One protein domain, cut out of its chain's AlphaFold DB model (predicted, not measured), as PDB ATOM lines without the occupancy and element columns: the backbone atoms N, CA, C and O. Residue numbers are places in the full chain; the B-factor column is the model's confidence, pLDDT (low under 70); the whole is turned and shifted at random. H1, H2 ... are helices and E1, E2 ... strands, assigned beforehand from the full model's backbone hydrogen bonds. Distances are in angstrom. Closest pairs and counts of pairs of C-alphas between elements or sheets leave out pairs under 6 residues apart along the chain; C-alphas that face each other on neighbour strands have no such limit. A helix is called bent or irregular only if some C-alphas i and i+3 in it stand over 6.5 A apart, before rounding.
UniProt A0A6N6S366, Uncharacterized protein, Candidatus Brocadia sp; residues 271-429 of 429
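This is residues 271 to 429 of the 429 residues of an uncharacterized protein of Candidatus Brocadia sp (UniProt A0A6N6S366). Two curved sheets, E3, E2, E1, E8 and E4, E5, E6, E7, E9, stand partly face to face as a sandwich at one end, and from there the long ribbon of E5 and E7 bends away as an arch that curls round H1. H2 lies beyond H1, away from both sheets, and H3 sits by the far end of the E5 and E7 ribbon. The printed part has 159 residues with three named helices and nine named strands, in the order E1 E2 E3 E4 H1 H2 E5 E6 H3 E7 E8 E9, and its class is mixed, helices and strands. The sheet E3, E2, E1, E8 is mixed in direction, while the other is branched and has antiparallel neighbour pairs. The whole is compact, with a radius of gyration of the C-alphas of 17.2 A, and flat, spanning 55 by 40 by 19 A.

Find C-alpha 271 at (171.897, 195.229, 173.326), where E1 begins; it runs to residue 278 over 20.3 A and bends by 54 degrees at residue 274. E2 is residues 288 to 297, 27.9 A long, E3 is residues 303 to 310, 22.9 A, and E4 is residues 320 to 326, 18.9 A. H1 takes residues 328 to 343; it has a kink of 80 degrees near residue 337 and is irregular, with C-alphas 338 and 341 8.9 A apart. H2 is residues 348 to 356. Look next for C-alpha 363 at (174.128, 186.245, 166.845), where E5 starts; it reaches residue 377 over 27.9 A and bends by 102 degrees at residue 372. E6 is residues 380 to 382 and H3 residues 387 to 395. E7, residues 401 to 413, covers 32.9 A and bends by 64 degrees at residue 408. E8, residues 417 to 419, runs on into E9, residues 421 to 428, at 70 degrees; E9 ends with C-alpha 428 at (169.691, 196.603, 142.072).

Begin with E1, E2 and E3, a meander, each strand the antiparallel neighbour of the one before. Look at N 274 and O 294, 3.0 A apart, for E1 and E2, and at N 291 and O 307, 2.8 A, for E2 and E3. E8 is the parallel neighbour of E1, with N 273 and O 419 at 2.9 A. In the branched sheet, E4 has E9 on one side, with N 323 and O 424 at 3.0 A, and E5 on the other side, with N 324 and O 367 at 2.8 A. E4 and E6 lie on one side of E5, and E7 on the other side; see N 377 and O 380, 2.9 A, in the hairpin of E5 and E6, and N 368 and O 408, 2.8 A, for E5 and E7. Between the two sheets, the closest C-alphas of E1 and E9 are those of Ile 273 and Asn 421, 6.0 A apart. H1 is on the branched sheet; its closest C-alphas to E7 are those of Ser 339 and Leu 404, 4.8 A. H1 and H2 are close but not clearly touching, at Tyr 343 and Tyr 354, whose C-alphas are 7.0 A apart. H3 is on the branched sheet at a height over the sheet of 9.9 A. In H2 and H3 every O i to N i+4 pair is within hydrogen-bond range; in H1 9 of 12 are.

The two C-alphas farthest apart are those of Gly 300 and Asn 397, at 55.7 A. The printed part has no cut and ends at residue 429, the chain's last residue. No link is long; E1 to E2, E3 to E4 and H2 to E5 are short, and the others are tight. The mean pLDDT of the printed part is 87.4, and you will find values under 70 at residues 371 to 373 and 394 to 400.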
ATOM      1  N   ALA A 271     171.847 194.055 174.194       96.69
ATOM      2  CA  ALA A 271     171.897 195.229 173.326       96.69
ATOM      3  C   ALA A 271     170.688 195.289 172.383       96.69
ATOM      4  O   ALA A 271     170.139 194.260 171.991       96.69
ATOM      5  N   TYR A 272     170.282 196.502 172.012       97.31
ATOM      6  CA  TYR A 272     169.221 196.752 171.039       97.31
ATOM      7  C   TYR A 272     169.800 197.088 169.667       97.31
ATOM      8  O   TYR A 272     170.775 197.838 169.569       97.31
ATOM      9  N   ILE A 273     169.169 196.579 168.608       97.94
ATOM     10  CA  ILE A 273     169.453 196.985 167.228       97.94
ATOM     11  C   ILE A 273     168.710 198.299 166.947       97.94
ATOM     12  O   ILE A 273     167.512 198.302 166.657       97.94
ATOM     13  N   GLU A 274     169.415 199.427 167.049       97.06
ATOM     14  CA  GLU A 274     168.811 200.760 166.915       97.06
ATOM     15  C   GLU A 274     168.613 201.177 165.460       97.06
ATOM     16  O   GLU A 274     167.581 201.740 165.105       97.06
ATOM     17  N   SER A 275     169.617 200.953 164.611       97.06
ATOM     18  CA  SER A 275     169.558 201.353 163.204       97.06
ATOM     19  C   SER A 275     170.529 200.552 162.344       97.06
ATOM     20  O   SER A 275     171.472 199.940 162.843       97.06
ATOM     21  N   VAL A 276     170.294 200.572 161.034       97.50
ATOM     22  CA  VAL A 276     171.198 200.019 160.025       97.50
ATOM     23  C   VAL A 276     171.499 201.087 158.980       97.50
ATOM     24  O   VAL A 276     170.606 201.818 158.544       97.50
ATOM     25  N   ARG A 277     172.762 201.184 158.573       97.06
ATOM     26  CA  ARG A 277     173.229 202.058 157.499       97.06
ATOM     27  C   ARG A 277     173.965 201.227 156.460       97.06
ATOM     28  O   ARG A 277     174.629 200.255 156.788       97.06
ATOM     29  N   VAL A 278     173.849 201.639 155.205       96.94
ATOM     30  CA  VAL A 278     174.623 201.082 154.095       96.94
ATOM     31  C   VAL A 278     175.465 202.178 153.455       96.94
ATOM     32  O   VAL A 278     175.058 203.346 153.454       96.94
ATOM     33  N   ASP A 279     176.623 201.816 152.913       95.88
ATOM     34  CA  ASP A 279     177.506 202.730 152.180       95.88
ATOM     35  C   ASP A 279     176.876 203.207 150.859       95.88
ATOM     36  O   ASP A 279     177.015 204.373 150.482       95.88
ATOM     37  N   LYS A 280     176.099 202.340 150.197       94.50
ATOM     38  CA  LYS A 280     175.359 202.641 148.960       94.50
ATOM     39  C   LYS A 280     173.962 202.014 148.954       94.50
ATOM     40  O   LYS A 280     173.763 200.879 149.362       94.50
ATOM     41  N   LYS A 281     172.964 202.748 148.444       92.75
ATOM     42  CA  LYS A 281     171.579 202.245 148.267       92.75
ATOM     43  C   LYS A 281     171.322 201.587 146.911       92.75
ATOM     44  O   LYS A 281     170.294 200.939 146.736       92.75
ATOM     45  N   GLN A 282     172.213 201.812 145.949       93.94
ATOM     46  CA  GLN A 282     172.143 201.256 144.601       93.94
ATOM     47  C   GLN A 282     173.346 200.335 144.413       93.94
ATOM     48  O   GLN A 282     174.482 200.799 144.515       93.94
ATOM     49  N   VAL A 283     173.089 199.055 144.162       94.00
ATOM     50  CA  VAL A 283     174.104 198.000 144.023       94.00
ATOM     51  C   VAL A 283     174.006 197.343 142.655       94.00
ATOM     52  O   VAL A 283     172.951 197.384 142.029       94.00
ATOM     53  N   LYS A 284     175.090 196.734 142.186       94.12
ATOM     54  CA  LYS A 284     175.082 195.844 141.017       94.12
ATOM     55  C   LYS A 284     175.164 194.377 141.458       94.12
ATOM     56  O   LYS A 284     175.629 194.115 142.569       94.12
ATOM     57  N   PRO A 285     174.746 193.416 140.622       92.62
ATOM     58  CA  PRO A 285     175.032 192.006 140.877       92.62
ATOM     59  C   PRO A 285     176.542 191.779 141.060       92.62
ATOM     60  O   PRO A 285     177.344 192.364 140.331       92.62
ATOM     61  N   GLY A 286     176.930 190.982 142.059       92.00
ATOM     62  CA  GLY A 286     178.332 190.750 142.431       92.00
ATOM     63  C   GLY A 286     178.976 191.841 143.301       92.00
ATOM     64  O   GLY A 286     180.100 191.663 143.773       92.00
ATOM     65  N   ASP A 287     178.299 192.968 143.555       94.25
ATOM     66  CA  ASP A 287     178.836 194.007 144.437       94.25
ATOM     67  C   ASP A 287     179.007 193.498 145.874       94.25
ATOM     68  O   ASP A 287     178.200 192.732 146.399       94.25
ATOM     69  N   THR A 288     180.008 194.035 146.569       95.44
ATOM     70  CA  THR A 288     180.059 193.981 148.035       95.44
ATOM     71  C   THR A 288     179.421 195.247 148.600       95.44
ATOM     72  O   THR A 288     179.714 196.356 148.138       95.44
ATOM     73  N   LEU A 289     178.517 195.070 149.558       95.25
ATOM     74  CA  LEU A 289     177.798 196.117 150.271       95.25
ATOM     75  C   LEU A 289     178.296 196.170 151.715       95.25
ATOM     76  O   LEU A 289     178.263 195.153 152.411       95.25
ATOM     77  N   GLN A 290     178.722 197.346 152.173       97.25
ATOM     78  CA  GLN A 290     179.079 197.541 153.573       97.25
ATOM     79  C   GLN A 290     177.833 197.938 154.365       97.25
ATOM     80  O   GLN A 290     177.140 198.898 154.028       97.25
ATOM     81  N   VAL A 291     177.564 197.195 155.433       97.69
ATOM     82  CA  VAL A 291     176.412 197.379 156.313       97.69
ATOM     83  C   VAL A 291     176.914 197.703 157.711       97.69
ATOM     84  O   VAL A 291     177.509 196.852 158.362       97.69
ATOM     85  N   ASP A 292     176.640 198.907 158.195       97.88
ATOM     86  CA  ASP A 292     176.958 199.314 159.561       97.88
ATOM     87  C   ASP A 292     175.696 199.210 160.423       97.88
ATOM     88  O   ASP A 292     174.718 199.939 160.223       97.88
ATOM     89  N   VAL A 293     175.707 198.296 161.389       98.19
ATOM     90  CA  VAL A 293     174.602 198.088 162.332       98.19
ATOM     91  C   VAL A 293     174.909 198.822 163.633       98.19
ATOM     92  O   VAL A 293     175.895 198.516 164.299       98.19
ATOM     93  N   CYS A 294     174.069 199.788 164.005       98.06
ATOM     94  CA  CYS A 294     174.177 200.516 165.267       98.06
ATOM     95  C   CYS A 294     173.533 199.703 166.391       98.06
ATOM     96  O   CYS A 294     172.326 199.441 166.369       98.06
ATOM     97  N   LEU A 295     174.337 199.344 167.386       98.19
ATOM     98  CA  LEU A 295     173.928 198.575 168.550       98.19
ATOM     99  C   LEU A 295     174.020 199.449 169.799       98.19
ATOM    100  O   LEU A 295     175.030 200.115 170.036       98.19
ATOM    101  N   LYS A 296     172.967 199.428 170.617       97.56
ATOM    102  CA  LYS A 296     172.923 200.115 171.909       97.56
ATOM    103  C   LYS A 296     172.851 199.095 173.040       97.56
ATOM    104  O   LYS A 296     171.772 198.556 173.298       97.56
ATOM    105  N   PRO A 297     173.976 198.818 173.722       96.38
ATOM    106  CA  PRO A 297     173.966 198.109 174.992       96.38
ATOM    107  C   PRO A 297     172.982 198.734 175.979       96.38
ATOM    108  O   PRO A 297     172.786 199.953 175.983       96.38
ATOM    109  N   PHE A 298     172.404 197.905 176.847       92.25
ATOM    110  CA  PHE A 298     171.556 198.391 177.935       92.25
ATOM    111  C   PHE A 298     172.317 199.370 178.843       92.25
ATOM    112  O   PHE A 298     171.784 200.410 179.227       92.25
ATOM    113  N   THR A 299     173.590 199.076 179.112       88.88
ATOM    114  CA  THR A 299     174.540 199.955 179.798       88.88
ATOM    115  C   THR A 299     175.745 200.235 178.903       88.88
ATOM    116  O   THR A 299     176.337 199.318 178.342       88.88
ATOM    117  N   GLY A 300     176.128 201.508 178.776       90.44
ATOM    118  CA  GLY A 300     177.277 201.939 177.969       90.44
ATOM    119  C   GLY A 300     176.901 202.746 176.726       90.44
ATOM    120  O   GLY A 300     175.741 203.118 176.515       90.44
ATOM    121  N   GLU A 301     177.901 203.074 175.914       95.69
ATOM    122  CA  GLU A 301     177.730 203.847 174.683       95.69
ATOM    123  C   GLU A 301     177.305 202.964 173.505       95.69
ATOM    124  O   GLU A 301     177.517 201.754 173.497       95.69
ATOM    125  N   LYS A 302     176.662 203.580 172.508       97.12
ATOM    126  CA  LYS A 302     176.331 202.884 171.262       97.12
ATOM    127  C   LYS A 302     177.600 202.631 170.452       97.12
ATOM    128  O   LYS A 302     178.486 203.483 170.418       97.12
ATOM    129  N   PHE A 303     177.648 201.507 169.755       97.44
ATOM    130  CA  PHE A 303     178.752 201.141 168.872       97.44
ATOM    131  C   PHE A 303     178.217 200.609 167.539       97.44
ATOM    132  O   PHE A 303     177.021 200.346 167.400       97.44
ATOM    133  N   TYR A 304     179.096 200.476 166.547       97.00
ATOM    134  CA  TYR A 304     178.737 199.982 165.219       97.00
ATOM    135  C   TYR A 304     179.422 198.650 164.941       97.00
ATOM    136  O   TYR A 304     180.629 198.524 165.137       97.00
ATOM    137  N   GLN A 305     178.652 197.682 164.451       97.75
ATOM    138  CA  GLN A 305     179.167 196.443 163.884       97.75
ATOM    139  C   GLN A 305     179.068 196.517 162.361       97.75
ATOM    140  O   GLN A 305     177.966 196.554 161.809       97.75
ATOM    141  N   THR A 306     180.215 196.528 161.688       97.44
ATOM    142  CA  THR A 306     180.282 196.511 160.224       97.44
ATOM    143  C   THR A 306     180.226 195.078 159.705       97.44
ATOM    144  O   THR A 306     180.891 194.184 160.234       97.44
ATOM    145  N   VAL A 307     179.429 194.867 158.661       96.88
ATOM    146  CA  VAL A 307     179.205 193.582 157.998       96.88
ATOM    147  C   VAL A 307     179.342 193.771 156.497       96.88
ATOM    148  O   VAL A 307     178.742 194.678 155.923       96.88
ATOM    149  N   LEU A 308     180.117 192.905 155.853       96.38
ATOM    150  CA  LEU A 308     180.252 192.896 154.401       96.38
ATOM    151  C   LEU A 308     179.279 191.872 153.822       96.38
ATOM    152  O   LEU A 308     179.391 190.678 154.089       96.38
ATOM    153  N   MET A 309     178.314 192.351 153.043       94.69
ATOM    154  CA  MET A 309     177.315 191.518 152.379       94.69
ATOM    155  C   MET A 309     177.613 191.452 150.884       94.69
ATOM    156  O   MET A 309     177.657 192.481 150.212       94.69
ATOM    157  N   HIS A 310     177.785 190.247 150.350       93.81
ATOM    158  CA  HIS A 310     177.938 190.041 148.912       93.81
ATOM    159  C   HIS A 310     176.566 189.937 148.243       93.81
ATOM    160  O   HIS A 310     175.730 189.124 148.638       93.81
ATOM    161  N   ILE A 311     176.333 190.775 147.233       91.88
ATOM    162  CA  ILE A 311     175.137 190.718 146.399       91.88
ATOM    163  C   ILE A 311     175.332 189.595 145.375       91.88
ATOM    164  O   ILE A 311     176.325 189.624 144.646       91.88
ATOM    165  N   PRO A 312     174.412 188.621 145.279       88.06
ATOM    166  CA  PRO A 312     174.530 187.536 144.311       88.06
ATOM    167  C   PRO A 312     174.666 188.038 142.868       88.06
ATOM    168  O   PRO A 312     174.056 189.041 142.486       88.06
ATOM    169  N   GLU A 313     175.446 187.331 142.050       88.12
ATOM    170  CA  GLU A 313     175.641 187.656 140.624       88.12
ATOM    171  C   GLU A 313     174.355 187.523 139.798       88.12
ATOM    172  O   GLU A 313     174.212 188.118 138.734       88.12
ATOM    173  N   ASP A 314     173.401 186.752 140.301       82.75
ATOM    174  CA  ASP A 314     172.131 186.443 139.661       82.75
ATOM    175  C   ASP A 314     170.962 187.305 140.182       82.75
ATOM    176  O   ASP A 314     169.792 187.000 139.912       82.75
ATOM    177  N   ALA A 315     171.268 188.378 140.919       85.19
ATOM    178  CA  ALA A 315     170.299 189.381 141.338       85.19
ATOM    179  C   ALA A 315     169.703 190.101 140.114       85.19
ATOM    180  O   ALA A 315     170.421 190.553 139.226       85.19
ATOM    181  N   LEU A 316     168.373 190.229 140.067       84.25
ATOM    182  CA  LEU A 316     167.672 190.822 138.923       84.25
ATOM    183  C   LEU A 316     167.864 192.353 138.886       84.25
ATOM    184  O   LEU A 316     167.448 193.020 139.844       84.25
ATOM    185  N   PRO A 317     168.407 192.934 137.797       86.50
ATOM    186  CA  PRO A 317     168.454 194.386 137.619       86.50
ATOM    187  C   PRO A 317     167.060 195.018 137.713       86.50
ATOM    188  O   PRO A 317     166.072 194.453 137.241       86.50
ATOM    189  N   GLY A 318     166.963 196.180 138.355       85.69
ATOM    190  CA  GLY A 318     165.705 196.882 138.625       85.69
ATOM    191  C   GLY A 318     164.893 196.339 139.808       85.69
ATOM    192  O   GLY A 318     163.854 196.913 140.138       85.69
ATOM    193  N   SER A 319     165.335 195.264 140.469       88.25
ATOM    194  CA  SER A 319     164.652 194.730 141.653       88.25
ATOM    195  C   SER A 319     164.988 195.501 142.938       88.25
ATOM    196  O   SER A 319     166.003 196.199 143.035       88.25
ATOM    197  N   MET A 320     164.113 195.372 143.939       89.88
ATOM    198  CA  MET A 320     164.331 195.871 145.297       89.88
ATOM    199  C   MET A 320     164.637 194.690 146.215       89.88
ATOM    200  O   MET A 320     163.834 193.760 146.308       89.88
ATOM    201  N   LEU A 321     165.769 194.740 146.911       90.44
ATOM    202  CA  LEU A 321     166.135 193.763 147.930       90.44
ATOM    203  C   LEU A 321     165.917 194.378 149.313       90.44
ATOM    204  O   LEU A 321     166.261 195.536 149.553       90.44
ATOM    205  N   ASN A 322     165.353 193.601 150.234       91.81
ATOM    206  CA  ASN A 322     165.208 194.017 151.626       91.81
ATOM    207  C   ASN A 322     166.390 193.475 152.421       91.81
ATOM    208  O   ASN A 322     166.513 192.259 152.591       91.81
ATOM    209  N   LEU A 323     167.242 194.385 152.891       94.50
ATOM    210  CA  LEU A 323     168.315 194.070 153.817       94.50
ATOM    211  C   LEU A 323     167.799 194.238 155.239       94.50
ATOM    212  O   LEU A 323     167.377 195.329 155.616       94.50
ATOM    213  N   THR A 324     167.857 193.176 156.030       96.31
ATOM    214  CA  THR A 324     167.391 193.162 157.415       96.31
ATOM    215  C   THR A 324     168.538 192.781 158.342       96.31
ATOM    216  O   THR A 324     169.142 191.725 158.171       96.31
ATOM    217  N   ALA A 325     168.809 193.618 159.340       97.38
ATOM    218  CA  ALA A 325     169.603 193.266 160.511       97.38
ATOM    219  C   ALA A 325     168.642 192.872 161.640       97.38
ATOM    220  O   ALA A 325     167.739 193.646 161.955       97.38
ATOM    221  N   CYS A 326     168.776 191.686 162.230       96.94
ATOM    222  CA  CYS A 326     167.857 191.216 163.265       96.94
ATOM    223  C   CYS A 326     168.517 190.304 164.302       96.94
ATOM    224  O   CYS A 326     169.566 189.707 164.054       96.94
ATOM    225  N   ASP A 327     167.852 190.187 165.450       95.69
ATOM    226  CA  ASP A 327     168.149 189.184 166.468       95.69
ATOM    227  C   ASP A 327     167.764 187.751 166.038       95.69
ATOM    228  O   ASP A 327     167.065 187.540 165.034       95.69
ATOM    229  N   ALA A 328     168.238 186.770 166.814       92.69
ATOM    230  CA  ALA A 328     168.009 185.334 166.626       92.69
ATOM    231  C   ALA A 328     166.520 184.965 166.540       92.69
ATOM    232  O   ALA A 328     166.103 184.273 165.608       92.69
ATOM    233  N   THR A 329     165.714 185.473 167.473       91.12
ATOM    234  CA  THR A 329     164.283 185.167 167.599       91.12
ATOM    235  C   THR A 329     163.509 185.602 166.359       91.12
ATOM    236  O   THR A 329     162.762 184.819 165.765       91.12
ATOM    237  N   TYR A 330     163.712 186.844 165.918       92.50
ATOM    238  CA  TYR A 330     163.077 187.376 164.720       92.50
ATOM    239  C   TYR A 330     163.536 186.621 163.473       92.50
ATOM    240  O   TYR A 330     162.721 186.271 162.617       92.50
ATOM    241  N   GLY A 331     164.829 186.303 163.374       89.94
ATOM    242  CA  GLY A 331     165.337 185.523 162.254       89.94
ATOM    243  C   GLY A 331     164.786 184.100 162.200       89.94
ATOM    244  O   GLY A 331     164.475 183.623 161.110       89.94
ATOM    245  N   GLN A 332     164.592 183.437 163.341       87.81
ATOM    246  CA  GLN A 332     163.947 182.125 163.398       87.81
ATOM    247  C   GLN A 332     162.479 182.199 162.950       87.81
ATOM    248  O   GLN A 332     162.024 181.349 162.182       87.81
ATOM    249  N   ALA A 333     161.746 183.242 163.350       88.38
ATOM    250  CA  ALA A 333     160.380 183.467 162.879       88.38
ATOM    251  C   ALA A 333     160.323 183.672 161.352       88.38
ATOM    252  O   ALA A 333     159.471 183.088 160.677       88.38
ATOM    253  N   LEU A 334     161.267 184.435 160.783       86.94
ATOM    254  CA  LEU A 334     161.396 184.588 159.329       86.94
ATOM    255  C   LEU A 334     161.695 183.256 158.634       86.94
ATOM    256  O   LEU A 334     161.092 182.952 157.604       86.94
ATOM    257  N   ASN A 335     162.598 182.459 159.199       84.75
ATOM    258  CA  ASN A 335     162.997 181.162 158.666       84.75
ATOM    259  C   ASN A 335     161.807 180.195 158.563       84.75
ATOM    260  O   ASN A 335     161.592 179.586 157.509       84.75
ATOM    261  N   LEU A 336     160.993 180.113 159.623       82.06
ATOM    262  CA  LEU A 336     159.772 179.307 159.649       82.06
ATOM    263  C   LEU A 336     158.742 179.804 158.628       82.06
ATOM    264  O   LEU A 336     158.177 178.999 157.894       82.06
ATOM    265  N   GLY A 337     158.537 181.120 158.511       79.81
ATOM    266  CA  GLY A 337     157.597 181.687 157.537       79.81
ATOM    267  C   GLY A 337     158.020 181.502 156.072       79.81
ATOM    268  O   GLY A 337     157.168 181.400 155.192       79.81
ATOM    269  N   ARG A 338     159.329 181.453 155.795       78.75
ATOM    270  CA  ARG A 338     159.887 181.426 154.428       78.75
ATOM    271  C   ARG A 338     160.302 180.044 153.939       78.75
ATOM    272  O   ARG A 338     160.447 179.839 152.738       78.75
ATOM    273  N   SER A 339     160.557 179.121 154.856       75.69
ATOM    274  CA  SER A 339     161.156 177.827 154.530       75.69
ATOM    275  C   SER A 339     160.792 176.757 155.548       75.69
ATOM    276  O   SER A 339     161.617 175.908 155.872       75.69
ATOM    277  N   ALA A 340     159.546 176.787 156.031       73.69
ATOM    278  CA  ALA A 340     158.987 175.859 157.013       73.69
ATOM    279  C   ALA A 340     159.479 174.416 156.810       73.69
ATOM    280  O   ALA A 340     160.036 173.823 157.727       73.69
ATOM    281  N   GLY A 341     159.374 173.895 155.581       72.94
ATOM    282  CA  GLY A 341     159.767 172.527 155.240       72.94
ATOM    283  C   GLY A 341     161.228 172.171 155.531       72.94
ATOM    284  O   GLY A 341     161.492 171.009 155.796       72.94
ATOM    285  N   ARG A 342     162.162 173.133 155.550       73.94
ATOM    286  CA  ARG A 342     163.580 172.920 155.911       73.94
ATOM    287  C   ARG A 342     163.786 172.743 157.420       73.94
ATOM    288  O   ARG A 342     164.759 172.132 157.843       73.94
ATOM    289  N   TYR A 343     162.871 173.271 158.229       77.81
ATOM    290  CA  TYR A 343     162.931 173.239 159.694       77.81
ATOM    291  C   TYR A 343     162.073 172.111 160.294       77.81
ATOM    292  O   TYR A 343     161.924 172.035 161.509       77.81
ATOM    293  N   PHE A 344     161.544 171.213 159.453       83.06
ATOM    294  CA  PHE A 344     160.862 169.984 159.862       83.06
ATOM    295  C   PHE A 344     161.664 168.759 159.402       83.06
ATOM    296  O   PHE A 344     161.486 168.299 158.271       83.06
ATOM    297  N   PRO A 345     162.552 168.218 160.258       88.56
ATOM    298  CA  PRO A 345     163.318 167.019 159.943       88.56
ATOM    299  C   PRO A 345     162.424 165.839 159.551       88.56
ATOM    300  O   PRO A 345     161.398 165.587 160.181       88.56
ATOM    301  N   THR A 346     162.838 165.083 158.535       90.94
ATOM    302  CA  THR A 346     162.150 163.862 158.066       90.94
ATOM    303  C   THR A 346     162.935 162.580 158.329       90.94
ATOM    304  O   THR A 346     162.407 161.483 158.149       90.94
ATOM    305  N   ASN A 347     164.179 162.709 158.784       92.12
ATOM    306  CA  ASN A 347     165.030 161.625 159.259       92.12
ATOM    307  C   ASN A 347     165.902 162.115 160.425       92.12
ATOM    308  O   ASN A 347     165.909 163.301 160.772       92.12
ATOM    309  N   PHE A 348     166.624 161.183 161.045       92.38
ATOM    310  CA  PHE A 348     167.408 161.461 162.240       92.38
ATOM    311  C   PHE A 348     168.616 162.368 161.952       92.38
ATOM    312  O   PHE A 348     168.921 163.264 162.730       92.38
ATOM    313  N   GLU A 349     169.257 162.209 160.801       91.31
ATOM    314  CA  GLU A 349     170.423 162.992 160.389       91.31
ATOM    315  C   GLU A 349     170.049 164.457 160.102       91.31
ATOM    316  O   GLU A 349     170.813 165.377 160.386       91.31
ATOM    317  N   GLN A 350     168.854 164.708 159.562       91.69
ATOM    318  CA  GLN A 350     168.283 166.053 159.456       91.69
ATOM    319  C   GLN A 350     167.958 166.641 160.833       91.69
ATOM    320  O   GLN A 350     168.117 167.843 161.013       91.69
ATOM    321  N   LEU A 351     167.529 165.825 161.802       93.19
ATOM    322  CA  LEU A 351     167.246 166.294 163.162       93.19
ATOM    323  C   LEU A 351     168.523 166.719 163.888       93.19
ATOM    324  O   LEU A 351     168.538 167.792 164.481       93.19
ATOM    325  N   ILE A 352     169.590 165.919 163.809       92.62
ATOM    326  CA  ILE A 352     170.895 166.278 164.380       92.62
ATOM    327  C   ILE A 352     171.399 167.582 163.761       92.62
ATOM    328  O   ILE A 352     171.632 168.544 164.487       92.62
ATOM    329  N   ARG A 353     171.417 167.670 162.423       90.75
ATOM    330  CA  ARG A 353     171.804 168.904 161.725       90.75
ATOM    331  C   ARG A 353     170.926 170.090 162.117       90.75
ATOM    332  O   ARG A 353     171.436 171.194 162.251       90.75
ATOM    333  N   TYR A 354     169.623 169.894 162.305       91.38
ATOM    334  CA  TYR A 354     168.730 170.952 162.777       91.38
ATOM    335  C   TYR A 354     169.136 171.450 164.170       91.38
ATOM    336  O   TYR A 354     169.230 172.658 164.359       91.38
ATOM    337  N   VAL A 355     169.404 170.539 165.113       92.44
ATOM    338  CA  VAL A 355     169.802 170.875 166.489       92.44
ATOM    339  C   VAL A 355     171.156 171.586 166.526       92.44
ATOM    340  O   VAL A 355     171.277 172.624 167.170       92.44
ATOM    341  N   GLU A 356     172.151 171.080 165.800       90.12
ATOM    342  CA  GLU A 356     173.498 171.666 165.743       90.12
ATOM    343  C   GLU A 356     173.514 173.059 165.101       90.12
ATOM    344  O   GLU A 356     174.328 173.905 165.460       90.12
ATOM    345  N   ASN A 357     172.599 173.312 164.161       88.62
ATOM    346  CA  ASN A 357     172.474 174.594 163.470       88.62
ATOM    347  C   ASN A 357     171.395 175.505 164.079       88.62
ATOM    348  O   ASN A 357     170.973 176.467 163.428       88.62
ATOM    349  N   MET A 358     170.919 175.220 165.297       88.81
ATOM    350  CA  MET A 358     170.015 176.133 165.995       88.81
ATOM    351  C   MET A 358     170.688 177.491 166.213       88.81
ATOM    352  O   MET A 358     171.873 177.588 166.533       88.81
ATOM    353  N   GLU A 359     169.917 178.560 166.021       90.12
ATOM    354  CA  GLU A 359     170.442 179.920 166.090       90.12
ATOM    355  C   GLU A 359     170.812 180.291 167.534       90.12
ATOM    356  O   GLU A 359     170.039 180.057 168.468       90.12
ATOM    357  N   ARG A 360     171.992 180.894 167.716       93.12
ATOM    358  CA  ARG A 360     172.431 181.407 169.018       93.12
ATOM    359  C   ARG A 360     171.854 182.801 169.244       93.12
ATOM    360  O   ARG A 360     171.876 183.640 168.348       93.12
ATOM    361  N   ASN A 361     171.388 183.088 170.453       93.56
ATOM    362  CA  ASN A 361     170.706 184.339 170.807       93.56
ATOM    363  C   ASN A 361     171.611 185.575 170.728       93.56
ATOM    364  O   ASN A 361     171.123 186.700 170.622       93.56
ATOM    365  N   ASN A 362     172.925 185.377 170.806       94.56
ATOM    366  CA  ASN A 362     173.918 186.437 170.681       94.56
ATOM    367  C   ASN A 362     174.384 186.661 169.234       94.56
ATOM    368  O   ASN A 362     175.284 187.466 169.012       94.56
ATOM    369  N   ASN A 363     173.800 185.983 168.242       95.31
ATOM    370  CA  ASN A 363     174.128 186.245 166.845       95.31
ATOM    371  C   ASN A 363     173.403 187.496 166.336       95.31
ATOM    372  O   ASN A 363     172.173 187.580 166.347       95.31
ATOM    373  N   LEU A 364     174.175 188.445 165.801       96.62
ATOM    374  CA  LEU A 364     173.664 189.448 164.877       96.62
ATOM    375  C   LEU A 364     173.496 188.795 163.510       96.62
ATOM    376  O   LEU A 364     174.474 188.350 162.906       96.62
ATOM    377  N   MET A 365     172.268 188.774 163.002       96.06
ATOM    378  CA  MET A 365     172.001 188.308 161.650       96.06
ATOM    379  C   MET A 365     171.791 189.487 160.718       96.06
ATOM    380  O   MET A 365     170.885 190.289 160.928       96.06
ATOM    381  N   VAL A 366     172.580 189.547 159.650       96.44
ATOM    382  CA  VAL A 366     172.346 190.461 158.528       96.44
ATOM    383  C   VAL A 366     171.971 189.626 157.322       96.44
ATOM    384  O   VAL A 366     172.725 188.751 156.902       96.44
ATOM    385  N   ARG A 367     170.776 189.863 156.786       94.06
ATOM    386  CA  ARG A 367     170.200 189.035 155.731       94.06
ATOM    387  C   ARG A 367     169.607 189.847 154.596       94.06
ATOM    388  O   ARG A 367     169.041 190.913 154.820       94.06
ATOM    389  N   ILE A 368     169.706 189.310 153.387       91.50
ATOM    390  CA  ILE A 368     169.109 189.858 152.171       91.50
ATOM    391  C   ILE A 368     168.162 188.804 151.612       91.50
ATOM    392  O   ILE A 368     168.591 187.709 151.248       91.50
ATOM    393  N   LEU A 369     166.874 189.141 151.550       85.31
ATOM    394  CA  LEU A 369     165.878 188.286 150.915       85.31
ATOM    395  C   LEU A 369     165.980 188.425 149.396       85.31
ATOM    396  O   LEU A 369     165.830 189.529 148.865       85.31
ATOM    397  N   LEU A 370     166.187 187.309 148.705       82.19
ATOM    398  CA  LEU A 370     166.198 187.266 147.251       82.19
ATOM    399  C   LEU A 370     164.781 187.020 146.726       82.19
ATOM    400  O   LEU A 370     163.934 186.402 147.370       82.19
ATOM    401  N   THR A 371     164.505 187.506 145.519       69.69
ATOM    402  CA  THR A 371     163.206 187.327 144.850       69.69
ATOM    403  C   THR A 371     163.033 185.934 144.239       69.69
ATOM    404  O   THR A 371     161.939 185.593 143.780       69.69
ATOM    405  N   LYS A 372     164.091 185.113 144.245       69.88
ATOM    406  CA  LYS A 372     164.064 183.742 143.738       69.88
ATOM    407  C   LYS A 372     163.255 182.838 144.661       69.88
ATOM    408  O   LYS A 372     163.449 182.807 145.875       69.88
ATOM    409  N   LYS A 373     162.336 182.093 144.047       68.75
ATOM    410  CA  LYS A 373     161.515 181.084 144.711       68.75
ATOM    411  C   LYS A 373     162.093 179.711 144.397       68.75
ATOM    412  O   LYS A 373     162.055 179.275 143.250       68.75
ATOM    413  N   GLY A 374     162.611 179.053 145.418       72.50
ATOM    414  CA  GLY A 374     162.845 177.622 145.425       72.50
ATOM    415  C   GLY A 374     161.654 176.874 146.016       72.50
ATOM    416  O   GLY A 374     160.587 177.436 146.292       72.50
ATOM    417  N   ILE A 375     161.878 175.595 146.285       78.12
ATOM    418  CA  ILE A 375     160.938 174.759 147.031       78.12
ATOM    419  C   ILE A 375     161.658 174.002 148.140       78.12
ATOM    420  O   ILE A 375     162.858 173.747 148.075       78.12
ATOM    421  N   THR A 376     160.900 173.609 149.148       78.69
ATOM    422  CA  THR A 376     161.294 172.597 150.123       78.69
ATOM    423  C   THR A 376     160.582 171.292 149.787       78.69
ATOM    424  O   THR A 376     159.403 171.314 149.434       78.69
ATOM    425  N   TYR A 377     161.285 170.164 149.870       80.31
ATOM    426  CA  TYR A 377     160.716 168.829 149.682       80.31
ATOM    427  C   TYR A 377     161.371 167.847 150.653       80.31
ATOM    428  O   TYR A 377     162.591 167.716 150.673       80.31
ATOM    429  N   LYS A 378     160.552 167.153 151.459       81.19
ATOM    430  CA  LYS A 378     161.003 166.160 152.460       81.19
ATOM    431  C   LYS A 378     162.169 166.644 153.345       81.19
ATOM    432  O   LYS A 378     163.193 165.976 153.465       81.19
ATOM    433  N   GLY A 379     162.026 167.818 153.958       75.12
ATOM    434  CA  GLY A 379     163.052 168.351 154.863       75.12
ATOM    435  C   GLY A 379     164.212 169.074 154.170       75.12
ATOM    436  O   GLY A 379     164.958 169.787 154.830       75.12
ATOM    437  N   GLU A 380     164.364 168.934 152.850       82.12
ATOM    438  CA  GLU A 380     165.472 169.522 152.093       82.12
ATOM    439  C   GLU A 380     165.027 170.763 151.314       82.12
ATOM    440  O   GLU A 380     163.899 170.845 150.819       82.12
ATOM    441  N   GLY A 381     165.922 171.747 151.209       78.94
ATOM    442  CA  GLY A 381     165.700 172.980 150.459       78.94
ATOM    443  C   GLY A 381     166.377 172.946 149.092       78.94
ATOM    444  O   GLY A 381     167.570 172.676 148.997       78.94
ATOM    445  N   PHE A 382     165.632 173.286 148.043       80.56
ATOM    446  CA  PHE A 382     166.114 173.365 146.667       80.56
ATOM    447  C   PHE A 382     165.943 174.803 146.138       80.56
ATOM    448  O   PHE A 382     164.895 175.127 145.567       80.56
ATOM    449  N   PRO A 383     166.930 175.695 146.365       73.31
ATOM    450  CA  PRO A 383     166.806 177.130 146.079       73.31
ATOM    451  C   PRO A 383     166.831 177.470 144.580       73.31
ATOM    452  O   PRO A 383     166.227 178.457 144.169       73.31
ATOM    453  N   SER A 384     167.476 176.646 143.748       71.44
ATOM    454  CA  SER A 384     167.738 176.961 142.333       71.44
ATOM    455  C   SER A 384     167.334 175.825 141.386       71.44
ATOM    456  O   SER A 384     168.139 175.341 140.592       71.44
ATOM    457  N   LEU A 385     166.082 175.366 141.469       74.00
ATOM    458  CA  LEU A 385     165.575 174.369 140.523       74.00
ATOM    459  C   LEU A 385     165.292 174.986 139.142       74.00
ATOM    460  O   LEU A 385     164.778 176.106 139.065       74.00
ATOM    461  N   PRO A 386     165.547 174.251 138.040       77.62
ATOM    462  CA  PRO A 386     165.120 174.665 136.709       77.62
ATOM    463  C   PRO A 386     163.609 174.921 136.657       77.62
ATOM    464  O   PRO A 386     162.829 174.195 137.281       77.62
ATOM    465  N   ALA A 387     163.184 175.906 135.860       75.19
ATOM    466  CA  ALA A 387     161.777 176.304 135.756       75.19
ATOM    467  C   ALA A 387     160.844 175.130 135.408       75.19
ATOM    468  O   ALA A 387     159.759 175.023 135.971       75.19
ATOM    469  N   SER A 388     161.291 174.205 134.553       77.25
ATOM    470  CA  SER A 388     160.548 172.988 134.203       77.25
ATOM    471  C   SER A 388     160.286 172.082 135.411       77.25
ATOM    472  O   SER A 388     159.180 171.570 135.573       77.25
ATOM    473  N   MET A 389     161.274 171.917 136.292       75.06
ATOM    474  CA  MET A 389     161.157 171.102 137.501       75.06
ATOM    475  C   MET A 389     160.312 171.801 138.572       75.06
ATOM    476  O   MET A 389     159.479 171.155 139.206       75.06
ATOM    477  N   LEU A 390     160.451 173.127 138.715       73.94
ATOM    478  CA  LEU A 390     159.574 173.936 139.569       73.94
ATOM    479  C   LEU A 390     158.117 173.833 139.131       73.94
ATOM    480  O   LEU A 390     157.258 173.635 139.984       73.94
ATOM    481  N   SER A 391     157.818 173.922 137.832       72.50
ATOM    482  CA  SER A 391     156.458 173.738 137.319       72.50
ATOM    483  C   SER A 391     155.909 172.356 137.675       72.50
ATOM    484  O   SER A 391     154.838 172.274 138.261       72.50
ATOM    485  N   ILE A 392     156.653 171.273 137.429       75.25
ATOM    486  CA  ILE A 392     156.187 169.919 137.777       75.25
ATOM    487  C   ILE A 392     155.898 169.806 139.279       75.25
ATOM    488  O   ILE A 392     154.829 169.337 139.652       75.25
ATOM    489  N   MET A 393     156.809 170.265 140.141       71.62
ATOM    490  CA  MET A 393     156.672 170.109 141.593       71.62
ATOM    491  C   MET A 393     155.627 171.053 142.208       71.62
ATOM    492  O   MET A 393     154.961 170.664 143.163       71.62
ATOM    493  N   SER A 394     155.438 172.251 141.643       64.50
ATOM    494  CA  SER A 394     154.427 173.227 142.091       64.50
ATOM    495  C   SER A 394     153.001 172.895 141.641       64.50
ATOM    496  O   SER A 394     152.063 173.211 142.366       64.50
ATOM    497  N   PHE A 395     152.822 172.239 140.486       57.91
ATOM    498  CA  PHE A 395     151.513 171.751 140.017       57.91
ATOM    499  C   PHE A 395     151.135 170.382 140.586       57.91
ATOM    500  O   PHE A 395     149.991 169.945 140.468       57.91
ATOM    501  N   SER A 396     152.094 169.678 141.175       56.38
ATOM    502  CA  SER A 396     151.840 168.382 141.773       56.38
ATOM    503  C   SER A 396     150.964 168.584 143.021       56.38
ATOM    504  O   SER A 396     151.356 169.284 143.951       56.38
ATOM    505  N   ASN A 397     149.771 167.977 143.068       58.03
ATOM    506  CA  ASN A 397     148.885 167.954 144.251       58.03
ATOM    507  C   ASN A 397     149.484 167.128 145.419       58.03
ATOM    508  O   ASN A 397     148.761 166.482 146.178       58.03
ATOM    509  N   TYR A 398     150.809 167.073 145.534       60.41
ATOM    510  CA  TYR A 398     151.521 166.287 146.525       60.41
ATOM    511  C   TYR A 398     151.718 167.112 147.790       60.41
ATOM    512  O   TYR A 398     152.220 168.236 147.765       60.41
ATOM    513  N   SER A 399     151.353 166.525 148.925       62.38
ATOM    514  CA  SER A 399     151.697 167.067 150.233       62.38
ATOM    515  C   SER A 399     153.217 167.019 150.455       62.38
ATOM    516  O   SER A 399     153.913 166.128 149.965       62.38
ATOM    517  N   GLY A 400     153.750 167.994 151.200       62.94
ATOM    518  CA  GLY A 400     155.174 168.050 151.561       62.94
ATOM    519  C   GLY A 400     156.073 168.872 150.629       62.94
ATOM    520  O   GLY A 400     157.287 168.866 150.831       62.94
ATOM    521  N   VAL A 401     155.501 169.584 149.649       70.88
ATOM    522  CA  VAL A 401     156.184 170.654 148.902       70.88
ATOM    523  C   VAL A 401     155.795 172.005 149.508       70.88
ATOM    524  O   VAL A 401     154.612 172.320 149.609       70.88
ATOM    525  N   GLY A 402     156.778 172.804 149.923       71.94
ATOM    526  CA  GLY A 402     156.565 174.159 150.448       71.94
ATOM    527  C   GLY A 402     157.412 175.197 149.711       71.94
ATOM    528  O   GLY A 402     158.419 174.824 149.108       71.94
ATOM    529  N   PRO A 403     157.066 176.494 149.749       71.88
ATOM    530  CA  PRO A 403     157.925 177.528 149.183       71.88
ATOM    531  C   PRO A 403     159.262 177.588 149.937       71.88
ATOM    532  O   PRO A 403     159.315 177.371 151.148       71.88
ATOM    533  N   LEU A 404     160.334 177.888 149.210       75.00
ATOM    534  CA  LEU A 404     161.623 178.292 149.762       75.00
ATOM    535  C   LEU A 404     161.939 179.665 149.184       75.00
ATOM    536  O   LEU A 404     161.990 179.821 147.967       75.00
ATOM    537  N   PHE A 405     162.146 180.660 150.033       75.25
ATOM    538  CA  PHE A 405     162.706 181.928 149.579       75.25
ATOM    539  C   PHE A 405     164.209 181.893 149.783       75.25
ATOM    540  O   PHE A 405     164.671 181.568 150.876       75.25
ATOM    541  N   ASP A 406     164.944 182.191 148.720       76.12
ATOM    542  CA  ASP A 406     166.396 182.212 148.781       76.12
ATOM    543  C   ASP A 406     166.875 183.448 149.562       76.12
ATOM    544  O   ASP A 406     166.266 184.524 149.493       76.12
ATOM    545  N   GLU A 407     167.932 183.299 150.355       83.19
ATOM    546  CA  GLU A 407     168.462 184.384 151.181       83.19
ATOM    547  C   GLU A 407     169.979 184.302 151.334       83.19
ATOM    548  O   GLU A 407     170.561 183.232 151.494       83.19
ATOM    549  N   VAL A 408     170.615 185.472 151.349       87.19
ATOM    550  CA  VAL A 408     172.005 185.616 151.792       87.19
ATOM    551  C   VAL A 408     171.967 185.999 153.261       87.19
ATOM    552  O   VAL A 408     171.352 187.008 153.599       87.19
ATOM    553  N   VAL A 409     172.613 185.226 154.135       91.62
ATOM    554  CA  VAL A 409     172.645 185.489 155.583       91.62
ATOM    555  C   VAL A 409     174.079 185.460 156.087       91.62
ATOM    556  O   VAL A 409     174.772 184.457 155.931       91.62
ATOM    557  N   CYS A 410     174.498 186.536 156.745       94.00
ATOM    558  CA  CYS A 410     175.711 186.591 157.549       94.00
ATOM    559  C   CYS A 410     175.331 186.525 159.036       94.00
ATOM    560  O   CYS A 410     174.392 187.203 159.465       94.00
ATOM    561  N   ARG A 411     176.044 185.699 159.808       94.75
ATOM    562  CA  ARG A 411     175.875 185.540 161.261       94.75
ATOM    563  C   ARG A 411     177.147 185.986 161.952       94.75
ATOM    564  O   ARG A 411     178.220 185.489 161.620       94.75
ATOM    565  N   ILE A 412     177.019 186.901 162.901       95.06
ATOM    566  CA  ILE A 412     178.154 187.441 163.646       95.06
ATOM    567  C   ILE A 412     177.895 187.211 165.131       95.06
ATOM    568  O   ILE A 412     176.954 187.806 165.666       95.06
ATOM    569  N   PRO A 413     178.693 186.364 165.799       94.50
ATOM    570  CA  PRO A 413     178.614 186.202 167.242       94.50
ATOM    571  C   PRO A 413     178.961 187.514 167.944       94.50
ATOM    572  O   PRO A 413     180.023 188.090 167.709       94.50
ATOM    573  N   MET A 414     178.073 187.973 168.821       94.31
ATOM    574  CA  MET A 414     178.273 189.160 169.645       94.31
ATOM    575  C   MET A 414     178.477 188.770 171.111       94.31
ATOM    576  O   MET A 414     178.101 187.687 171.557       94.31
ATOM    577  N   GLU A 415     179.024 189.690 171.901       91.62
ATOM    578  CA  GLU A 415     179.082 189.540 173.362       91.62
ATOM    579  C   GLU A 415     177.705 189.735 174.032       91.62
ATOM    580  O   GLU A 415     177.479 189.298 175.161       91.62
ATOM    581  N   TYR A 416     176.768 190.381 173.333       93.62
ATOM    582  CA  TYR A 416     175.451 190.749 173.846       93.62
ATOM    583  C   TYR A 416     174.348 189.856 173.278       93.62
ATOM    584  O   TYR A 416     174.340 189.550 172.087       93.62
ATOM    585  N   VAL A 417     173.345 189.547 174.099       94.88
ATOM    586  CA  VAL A 417     172.049 189.051 173.623       94.88
ATOM    587  C   VAL A 417     171.308 190.204 172.948       94.88
ATOM    588  O   VAL A 417     171.059 191.248 173.565       94.88
ATOM    589  N   LEU A 418     170.988 190.036 171.668       95.81
ATOM    590  CA  LEU A 418     170.440 191.108 170.844       95.81
ATOM    591  C   LEU A 418     168.916 191.132 170.886       95.81
ATOM    592  O   LEU A 418     168.273 190.093 170.996       95.81
ATOM    593  N   ASN A 419     168.349 192.330 170.762       95.38
ATOM    594  CA  ASN A 419     166.912 192.537 170.643       95.38
ATOM    595  C   ASN A 419     166.595 193.564 169.554       95.38
ATOM    596  O   ASN A 419     167.180 194.648 169.504       95.38
ATOM    597  N   GLY A 420     165.602 193.255 168.733       95.50
ATOM    598  CA  GLY A 420     165.083 194.128 167.695       95.50
ATOM    599  C   GLY A 420     165.492 193.707 166.290       95.50
ATOM    600  O   GLY A 420     166.215 192.741 166.047       95.50
ATOM    601  N   ASN A 421     164.978 194.460 165.326       97.06
ATOM    602  CA  ASN A 421     165.295 194.299 163.920       97.06
ATOM    603  C   ASN A 421     165.188 195.650 163.211       97.06
ATOM    604  O   ASN A 421     164.413 196.512 163.620       97.06
ATOM    605  N   GLN A 422     165.966 195.819 162.149       97.50
ATOM    606  CA  GLN A 422     165.961 196.995 161.292       97.50
ATOM    607  C   GLN A 422     166.056 196.549 159.842       97.50
ATOM    608  O   GLN A 422     166.869 195.690 159.506       97.50
ATOM    609  N   THR A 423     165.226 197.131 158.977       96.00
ATOM    610  CA  THR A 423     165.196 196.793 157.551       96.00
ATOM    611  C   THR A 423     165.395 198.036 156.703       96.00
ATOM    612  O   THR A 423     164.762 199.065 156.937       96.00
ATOM    613  N   ILE A 424     166.249 197.926 155.689       95.12
ATOM    614  CA  ILE A 424     166.486 198.967 154.697       95.12
ATOM    615  C   ILE A 424     166.344 198.386 153.281       95.12
ATOM    616  O   ILE A 424     166.956 197.362 152.967       95.12
ATOM    617  N   PRO A 425     165.533 199.009 152.408       94.12
ATOM    618  CA  PRO A 425     165.429 198.584 151.022       94.12
ATOM    619  C   PRO A 425     166.627 199.099 150.210       94.12
ATOM    620  O   PRO A 425     166.999 200.274 150.304       94.12
ATOM    621  N   ILE A 426     167.204 198.229 149.382       93.75
ATOM    622  CA  ILE A 426     168.277 198.541 148.427       93.75
ATOM    623  C   ILE A 426     167.816 198.212 147.003       93.75
ATOM    624  O   ILE A 426     167.057 197.270 146.790       93.75
ATOM    625  N   SER A 427     168.252 199.002 146.023       93.50
ATOM    626  CA  SER A 427     167.883 198.836 144.612       93.50
ATOM    627  C   SER A 427     169.035 198.211 143.829       93.50
ATOM    628  O   SER A 427     170.182 198.642 143.969       93.50
ATOM    629  N   VAL A 428     168.729 197.216 142.997       91.81
ATOM    630  CA  VAL A 428     169.691 196.603 142.072       91.81
ATOM    631  C   VAL A 428     169.654 197.360 140.748       91.81
ATOM    632  O   VAL A 428     168.581 197.541 140.173       91.81
ATOM    633  N   LYS A 429     170.812 197.825 140.281       87.81
ATOM    634  CA  LYS A 429     170.976 198.524 139.001       87.81
ATOM    635  C   LYS A 429     171.106 197.587 137.819       87.81
ATOM    636  O   LYS A 429     171.789 196.550 137.966       87.81
TER     637      LYS A 429